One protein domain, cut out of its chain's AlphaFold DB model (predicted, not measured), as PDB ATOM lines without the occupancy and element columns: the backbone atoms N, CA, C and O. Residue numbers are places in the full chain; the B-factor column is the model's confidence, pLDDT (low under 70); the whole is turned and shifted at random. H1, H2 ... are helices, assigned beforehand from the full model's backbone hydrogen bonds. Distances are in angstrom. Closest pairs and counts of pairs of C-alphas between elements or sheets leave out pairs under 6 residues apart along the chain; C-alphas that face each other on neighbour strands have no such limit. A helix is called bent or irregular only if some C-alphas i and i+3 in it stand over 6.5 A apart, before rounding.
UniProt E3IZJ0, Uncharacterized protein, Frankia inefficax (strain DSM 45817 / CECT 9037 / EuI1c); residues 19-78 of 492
ATOM      1  N   ALA A  19      47.506  23.405  -4.501       81.38
ATOM      2  CA  ALA A  19      48.040  22.533  -3.453       81.38
ATOM      3  C   ALA A  19      47.066  22.331  -2.276       81.38
ATOM      4  O   ALA A  19      46.914  21.209  -1.804       81.38
ATOM      5  N   GLY A  20      46.365  23.384  -1.838       84.81
ATOM      6  CA  GLY A  20      45.378  23.288  -0.755       84.81
ATOM      7  C   GLY A  20      44.132  22.505  -1.167       84.81
ATOM      8  O   GLY A  20      43.593  21.736  -0.380       84.81
ATOM      9  N   VAL A  21      43.715  22.639  -2.431       84.19
ATOM     10  CA  VAL A  21      42.604  21.860  -3.000       84.19
ATOM     11  C   VAL A  21      42.962  20.369  -3.071       84.19
ATOM     12  O   VAL A  21      42.146  19.523  -2.715       84.19
ATOM     13  N   ALA A  22      44.180  20.042  -3.513       85.56
ATOM     14  CA  ALA A  22      44.647  18.660  -3.606       85.56
ATOM     15  C   ALA A  22      44.790  18.000  -2.224       85.56
ATOM     16  O   ALA A  22      44.356  16.862  -2.057       85.56
ATOM     17  N   ASP A  23      45.334  18.721  -1.236       90.50
ATOM     18  CA  ASP A  23      45.433  18.253   0.152       90.50
ATOM     19  C   ASP A  23      44.048  17.977   0.753       90.50
ATOM     20  O   ASP A  23      43.772  16.864   1.206       90.50
ATOM     21  N   LEU A  24      43.135  18.951   0.656       87.12
ATOM     22  CA  LEU A  24      41.762  18.804   1.130       87.12
ATOM     23  C   LEU A  24      41.052  17.627   0.450       87.12
ATOM     24  O   LEU A  24      40.411  16.819   1.119       87.12
ATOM     25  N   SER A  25      41.194  17.490  -0.872       86.88
ATOM     26  CA  SER A  25      40.625  16.369  -1.623       86.88
ATOM     27  C   SER A  25      41.198  15.023  -1.179       86.88
ATOM     28  O   SER A  25      40.452  14.046  -1.116       86.88
ATOM     29  N   GLY A  26      42.505  14.948  -0.911       88.69
ATOM     30  CA  GLY A  26      43.174  13.730  -0.457       88.69
ATOM     31  C   GLY A  26      42.718  13.316   0.938       88.69
ATOM     32  O   GLY A  26      42.378  12.154   1.154       88.69
ATOM     33  N   ARG A  27      42.619  14.276   1.862       90.25
ATOM     34  CA  ARG A  27      42.130  14.034   3.224       90.25
ATOM     35  C   ARG A  27      40.648  13.638   3.242       90.25
ATOM     36  O   ARG A  27      40.291  12.683   3.924       90.25
ATOM     37  N   LEU A  28      39.806  14.278   2.422       81.25
ATOM     38  CA  LEU A  28      38.407  13.862   2.241       81.25
ATOM     39  C   LEU A  28      38.301  12.430   1.690       81.25
ATOM     40  O   LEU A  28      37.500  11.640   2.180       81.25
ATOM     41  N   ALA A  29      39.131  12.065   0.708       83.94
ATOM     42  CA  ALA A  29      39.161  10.702   0.172       83.94
ATOM     43  C   ALA A  29      39.644   9.665   1.203       83.94
ATOM     44  O   ALA A  29      39.213   8.516   1.165       83.94
ATOM     45  N   ALA A  30      40.506  10.071   2.139       83.31
ATOM     46  CA  ALA A  30      40.956   9.238   3.252       83.31
ATOM     47  C   ALA A  30      39.925   9.127   4.395       83.31
ATOM     48  O   ALA A  30      40.174   8.411   5.364       83.31
ATOM     49  N   GLY A  31      38.782   9.817   4.300       72.69
ATOM     50  CA  GLY A  31      37.755   9.824   5.341       72.69
ATOM     51  C   GLY A  31      38.113  10.668   6.569       72.69
ATOM     52  O   GLY A  31      37.561  10.429   7.643       72.69
ATOM     53  N   ASP A  32      39.038  11.625   6.439       72.44
ATOM     54  CA  ASP A  32      39.481  12.484   7.540       72.44
ATOM     55  C   ASP A  32      38.345  13.426   8.013       72.44
ATOM     56  O   ASP A  32      37.967  14.352   7.284       72.44
ATOM     57  N   PRO A  33      37.832  13.276   9.254       54.56
ATOM     58  CA  PRO A  33      36.785  14.150   9.795       54.56
ATOM     59  C   PRO A  33      37.167  15.631   9.787       54.56
ATOM     60  O   PRO A  33      36.300  16.493   9.642       54.56
ATOM     61  N   THR A  34      38.453  15.943   9.938       59.28
ATOM     62  CA  THR A  34      38.924  17.329   9.987       59.28
ATOM     63  C   THR A  34      38.925  17.980   8.606       59.28
ATOM     64  O   THR A  34      38.723  19.184   8.502       59.28
ATOM     65  N   ALA A  35      39.042  17.193   7.534       73.44
ATOM     66  CA  ALA A  35      38.927  17.687   6.164       73.44
ATOM     67  C   ALA A  35      37.481  18.010   5.788       73.44
ATOM     68  O   ALA A  35      37.226  18.987   5.087       73.44
ATOM     69  N   LEU A  36      36.523  17.234   6.304       66.31
ATOM     70  CA  LEU A  36      35.100  17.548   6.195       66.31
ATOM     71  C   LEU A  36      34.796  18.897   6.871       66.31
ATOM     72  O   LEU A  36      34.143  19.752   6.277       66.31
ATOM     73  N   ALA A  37      35.322  19.113   8.081       57.09
ATOM     74  CA  ALA A  37      35.188  20.381   8.796       57.09
ATOM     75  C   ALA A  37      35.874  21.545   8.059       57.09
ATOM     76  O   ALA A  37      35.250  22.590   7.872       57.09
ATOM     77  N   ASP A  38      37.111  21.366   7.584       70.50
ATOM     78  CA  ASP A  38      37.846  22.378   6.812       70.50
ATOM     79  C   ASP A  38      37.081  22.768   5.537       70.50
ATOM     80  O   ASP A  38      36.928  23.954   5.241       70.50
ATOM     81  N   ALA A  39      36.540  21.787   4.807       74.12
ATOM     82  CA  ALA A  39      35.750  22.025   3.603       74.12
ATOM     83  C   ALA A  39      34.520  22.903   3.879       74.12
ATOM     84  O   ALA A  39      34.242  23.832   3.123       74.12
ATOM     85  N   TYR A  40      33.807  22.644   4.977       66.25
ATOM     86  CA  TYR A  40      32.601  23.395   5.325       66.25
ATOM     87  C   TYR A  40      32.853  24.748   5.991       66.25
ATOM     88  O   TYR A  40      32.024  25.644   5.860       66.25
ATOM     89  N   THR A  41      33.948  24.900   6.730       57.94
ATOM     90  CA  THR A  41      34.196  26.109   7.534       57.94
ATOM     91  C   THR A  41      35.146  27.079   6.849       57.94
ATOM     92  O   THR A  41      34.914  28.282   6.864       57.94
ATOM     93  N   ARG A  42      36.215  26.566   6.235       74.25
ATOM     94  CA  ARG A  42      37.310  27.375   5.684       74.25
ATOM     95  C   ARG A  42      37.173  27.617   4.188       74.25
ATOM     96  O   ARG A  42      37.739  28.567   3.656       74.25
ATOM     97  N   PHE A  43      36.464  26.725   3.507       76.69
ATOM     98  CA  PHE A  43      36.488  26.609   2.054       76.69
ATOM     99  C   PHE A  43      35.097  26.708   1.407       76.69
ATOM    100  O   PHE A  43      34.999  26.640   0.179       76.69
ATOM    101  N   SER A  44      34.042  26.920   2.202       67.31
ATOM    102  CA  SER A  44      32.640  26.961   1.764       67.31
ATOM    103  C   SER A  44      32.382  27.996   0.671       67.31
ATOM    104  O   SER A  44      31.848  27.635  -0.373       67.31
ATOM    105  N   ASP A  45      32.818  29.243   0.859       65.94
ATOM    106  CA  ASP A  45      32.571  30.338  -0.092       65.94
ATOM    107  C   ASP A  45      33.182  30.056  -1.474       65.94
ATOM    108  O   ASP A  45      32.570  30.299  -2.514       65.94
ATOM    109  N   ARG A  46      34.375  29.453  -1.512       71.06
ATOM    110  CA  ARG A  46      35.049  29.126  -2.776       71.06
ATOM    111  C   ARG A  46      34.473  27.878  -3.443       71.06
ATOM    112  O   ARG A  46      34.370  27.828  -4.669       71.06
ATOM    113  N   LEU A  47      34.094  26.873  -2.648       72.00
ATOM    114  CA  LEU A  47      33.348  25.706  -3.128       72.00
ATOM    115  C   LEU A  47      32.015  26.143  -3.754       72.00
ATOM    116  O   LEU A  47      31.630  25.627  -4.803       72.00
ATOM    117  N   LEU A  48      31.371  27.147  -3.158       60.09
ATOM    118  CA  LEU A  48      30.142  27.770  -3.630       60.09
ATOM    119  C   LEU A  48      30.290  28.503  -4.958       60.09
ATOM    120  O   LEU A  48      29.502  28.268  -5.872       60.09
ATOM    121  N   GLU A  49      31.299  29.362  -5.089       67.25
ATOM    122  CA  GLU A  49      31.572  30.076  -6.341       67.25
ATOM    123  C   GLU A  49      31.756  29.104  -7.516       67.25
ATOM    124  O   GLU A  49      31.252  29.342  -8.617       67.25
ATOM    125  N   VAL A  50      32.434  27.973  -7.284       69.12
ATOM    126  CA  VAL A  50      32.628  26.923  -8.296       69.12
ATOM    127  C   VAL A  50      31.338  26.150  -8.568       69.12
ATOM    128  O   VAL A  50      31.013  25.924  -9.734       69.12
ATOM    129  N   ALA A  51      30.595  25.755  -7.528       61.22
ATOM    130  CA  ALA A  51      29.329  25.032  -7.670       61.22
ATOM    131  C   ALA A  51      28.272  25.857  -8.420       61.22
ATOM    132  O   ALA A  51      27.527  25.320  -9.236       61.22
ATOM    133  N   ALA A  52      28.258  27.170  -8.198       61.28
ATOM    134  CA  ALA A  52      27.375  28.111  -8.874       61.28
ATOM    135  C   ALA A  52      27.847  28.485 -10.296       61.28
ATOM    136  O   ALA A  52      27.206  29.298 -10.956       61.28
ATOM    137  N   GLY A  53      28.961  27.918 -10.779       66.56
ATOM    138  CA  GLY A  53      29.479  28.158 -12.128       66.56
ATOM    139  C   GLY A  53      30.167  29.514 -12.324       66.56
ATOM    140  O   GLY A  53      30.443  29.888 -13.461       66.56
ATOM    141  N   HIS A  54      30.465  30.241 -11.245       60.09
ATOM    142  CA  HIS A  54      31.069  31.578 -11.288       60.09
ATOM    143  C   HIS A  54      32.605  31.559 -11.296       60.09
ATOM    144  O   HIS A  54      33.238  32.594 -11.498       60.09
ATOM    145  N   ALA A  55      33.231  30.405 -11.070       64.06
ATOM    146  CA  ALA A  55      34.682  30.316 -11.005       64.06
ATOM    147  C   ALA A  55      35.350  30.324 -12.389       64.06
ATOM    148  O   ALA A  55      34.915  29.643 -13.319       64.06
ATOM    149  N   GLN A  56      36.475  31.044 -12.489       66.38
ATOM    150  CA  GLN A  56      37.403  30.932 -13.616       66.38
ATOM    151  C   GLN A  56      37.831  29.468 -13.826       66.38
ATOM    152  O   GLN A  56      37.923  28.689 -12.876       66.38
ATOM    153  N   ALA A  57      38.083  29.095 -15.085       56.09
ATOM    154  CA  ALA A  57      38.367  27.714 -15.485       56.09
ATOM    155  C   ALA A  57      39.560  27.091 -14.731       56.09
ATOM    156  O   ALA A  57      39.546  25.889 -14.442       56.09
ATOM    157  N   ASP A  58      40.545  27.911 -14.354       63.28
ATOM    158  CA  ASP A  58      41.726  27.482 -13.613       63.28
ATOM    159  C   ASP A  58      41.368  27.141 -12.159       63.28
ATOM    160  O   ASP A  58      41.052  27.996 -11.333       63.28
ATOM    161  N   GLY A  59      41.398  25.844 -11.847       67.81
ATOM    162  CA  GLY A  59      41.105  25.301 -10.516       67.81
ATOM    163  C   GLY A  59      39.674  24.790 -10.324       67.81
ATOM    164  O   GLY A  59      39.440  24.003  -9.407       67.81
ATOM    165  N   ALA A  60      38.731  25.113 -11.216       71.88
ATOM    166  CA  ALA A  60      37.346  24.638 -11.118       71.88
ATOM    167  C   ALA A  60      37.240  23.101 -11.144       71.88
ATOM    168  O   ALA A  60      36.415  22.522 -10.443       71.88
ATOM    169  N   ALA A  61      38.097  22.418 -11.913       73.50
ATOM    170  CA  ALA A  61      38.146  20.953 -11.938       73.50
ATOM    171  C   ALA A  61      38.592  20.352 -10.594       73.50
ATOM    172  O   ALA A  61      38.000  19.382 -10.130       73.50
ATOM    173  N   ALA A  62      39.592  20.954  -9.947       74.19
ATOM    174  CA  ALA A  62      40.102  20.490  -8.663       74.19
ATOM    175  C   ALA A  62      39.088  20.746  -7.535       74.19
ATOM    176  O   ALA A  62      38.857  19.884  -6.693       74.19
ATOM    177  N   VAL A  63      38.408  21.896  -7.558       73.00
ATOM    178  CA  VAL A  63      37.344  22.197  -6.591       73.00
ATOM    179  C   VAL A  63      36.114  21.304  -6.815       73.00
ATOM    180  O   VAL A  63      35.521  20.834  -5.847       73.00
ATOM    181  N   ARG A  64      35.770  20.963  -8.067       74.38
ATOM    182  CA  ARG A  64      34.759  19.926  -8.359       74.38
ATOM    183  C   ARG A  64      35.159  18.551  -7.820       74.38
ATOM    184  O   ARG A  64      34.298  17.840  -7.315       74.38
ATOM    185  N   ALA A  65      36.442  18.189  -7.880       74.56
ATOM    186  CA  ALA A  65      36.934  16.953  -7.275       74.56
ATOM    187  C   ALA A  65      36.795  16.974  -5.742       74.56
ATOM    188  O   ALA A  65      36.330  15.992  -5.170       74.56
ATOM    189  N   VAL A  66      37.088  18.102  -5.083       77.94
ATOM    190  CA  VAL A  66      36.809  18.285  -3.646       77.94
ATOM    191  C   VAL A  66      35.319  18.133  -3.349       77.94
ATOM    192  O   VAL A  66      34.979  17.411  -2.424       77.94
ATOM    193  N   LEU A  67      34.429  18.753  -4.131       72.88
ATOM    194  CA  LEU A  67      32.976  18.613  -3.957       72.88
ATOM    195  C   LEU A  67      32.514  17.156  -4.094       72.88
ATOM    196  O   LEU A  67      31.705  16.704  -3.289       72.88
ATOM    197  N   ALA A  68      33.057  16.410  -5.059       72.12
ATOM    198  CA  ALA A  68      32.779  14.983  -5.209       72.12
ATOM    199  C   ALA A  68      33.279  14.172  -3.998       72.12
ATOM    200  O   ALA A  68      32.531  13.375  -3.443       72.12
ATOM    201  N   ARG A  69      34.496  14.430  -3.502       81.56
ATOM    202  CA  ARG A  69      35.031  13.740  -2.308       81.56
ATOM    203  C   ARG A  69      34.320  14.122  -1.016       81.56
ATOM    204  O   ARG A  69      34.130  13.279  -0.149       81.56
ATOM    205  N   LEU A  70      33.880  15.371  -0.902       74.38
ATOM    206  CA  LEU A  70      32.998  15.835   0.165       74.38
ATOM    207  C   LEU A  70      31.664  15.082   0.125       74.38
ATOM    208  O   LEU A  70      31.066  14.791   1.163       74.38
ATOM    209  N   TRP A  71      31.195  14.765  -1.083       67.81
ATOM    210  CA  TRP A  71      29.981  13.999  -1.301       67.81
ATOM    211  C   TRP A  71      30.097  12.545  -0.887       67.81
ATOM    212  O   TRP A  71      29.210  12.041  -0.210       67.81
ATOM    213  N   GLU A  72      31.198  11.913  -1.267       69.88
ATOM    214  CA  GLU A  72      31.509  10.506  -1.017       69.88
ATOM    215  C   GLU A  72      32.024  10.244   0.409       69.88
ATOM    216  O   GLU A  72      32.305   9.101   0.763       69.88
ATOM    217  N   HIS A  73      32.176  11.286   1.234       71.81
ATOM    218  CA  HIS A  73      32.849  11.171   2.521       71.81
ATOM    219  C   HIS A  73      32.135  10.175   3.465       71.81
ATOM    220  O   HIS A  73      30.960  10.375   3.792       71.81
ATOM    221  N   PRO A  74      32.834   9.159   4.007       54.06
ATOM    222  CA  PRO A  74      32.236   8.068   4.785       54.06
ATOM    223  C   PRO A  74      31.711   8.479   6.166       54.06
ATOM    224  O   PRO A  74      31.036   7.696   6.812       54.06
ATOM    225  N   LEU A  75      32.012   9.692   6.641       52.97
ATOM    226  CA  LEU A  75      31.386  10.263   7.848       52.97
ATOM    227  C   LEU A  75      30.121  11.080   7.551       52.97
ATOM    228  O   LEU A  75      29.458  11.541   8.479       52.97
ATOM    229  N   ARG A  76      29.787  11.290   6.271       57.09
ATOM    230  CA  ARG A  76      28.540  11.950   5.868       57.09
ATOM    231  C   ARG A  76      27.356  10.981   5.873       57.09
ATOM    232  O   ARG A  76      26.221  11.414   6.052       57.09
ATOM    233  N   TYR A  77      27.633   9.688   5.739       53.31
ATOM    234  CA  TYR A  77      26.660   8.603   5.815       53.31
ATOM    235  C   TYR A  77      27.136   7.594   6.860       53.31
ATOM    236  O   TYR A  77      28.339   7.379   6.960       53.31
ATOM    237  N   PRO A  78      26.260   6.973   7.662       45.00
ATOM    238  CA  PRO A  78      26.692   5.893   8.538       45.00
ATOM    239  C   PRO A  78      27.320   4.779   7.688       45.00
ATOM    240  O   PRO A  78      26.683   4.252   6.774       45.00
TER     241      PRO A  78
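Overview. This is residues 19 to 78 of the 492 residues of an uncharacterized protein of Frankia inefficax (strain DSM 45817 / CECT 9037 / EuI1c) (UniProt E3IZJ0). Two helices, H4 and H1, run side by side the same way, and two shorter helices stand at steep tilts to them: H2 packs on H1 near its last residues, and H3 packs on H4 near its first residues. The printed part has 60 residues with four named helices, in the order H1, H2, H3, H4, and no named strand; its class is all helix. It is compact, with a radius of gyration of the C-alphas of 10.8 A, yet elongated, spanning 34 by 20 by 18 A.

Arrangement. Begin at H4, residues 57 to 71, the longest helix; it is irregular, with C-alphas 58 and 61 7.6 A apart, and its line is a rough one. It touches H1, residues 19 to 29, at a shallow tilt of 21 degrees, the same way; look at the closest C-alphas, Ser 25 and Val 66, 4.7 A apart. H3, residues 44 to 51, touches H4 at a steep tilt of 69 degrees, only just short of perpendicular, opposite ways; the closest C-alphas are Val 50 and Ala 60, 6.0 A. H2, residues 33 to 41, touches H1 at a steep tilt of 51 degrees, opposite ways; the closest C-alphas are Leu 28 and Ala 35, 5.5 A. H2 and H4 are close but not clearly touching, with C-alphas Leu 36 and Leu 70 6.6 A apart. H2 and H3 meet only through their link, and H1 and H3 are apart. The helix packing is mostly crossed, only just: 1 of 3 touching pairs is at a shallow tilt. Every O i to N i+4 pair is within hydrogen-bond range in H1, H2 and H3; in H4, 9 of 11 are.

Along the chain. Find C-alpha 57 at (38.367, 27.714, -15.485); from there H4 runs 21.4 A to C-alpha 71 at (29.981, 13.999, -1.301). H1 starts at C-alpha 19, (48.040, 22.533, -3.453), and runs 15.2 A. H2 is 12.4 A long and H3 10.2 A.

Size, cuts and confidence. The C-alphas farthest apart are those of Gln 56 and Pro 78, 35.1 A. The printed part has no cut, and its three links between helices are tight. Mean pLDDT of the printed part is 70.6; 27 residues are under 70, among them residues 48 to 59 and 74 to 78.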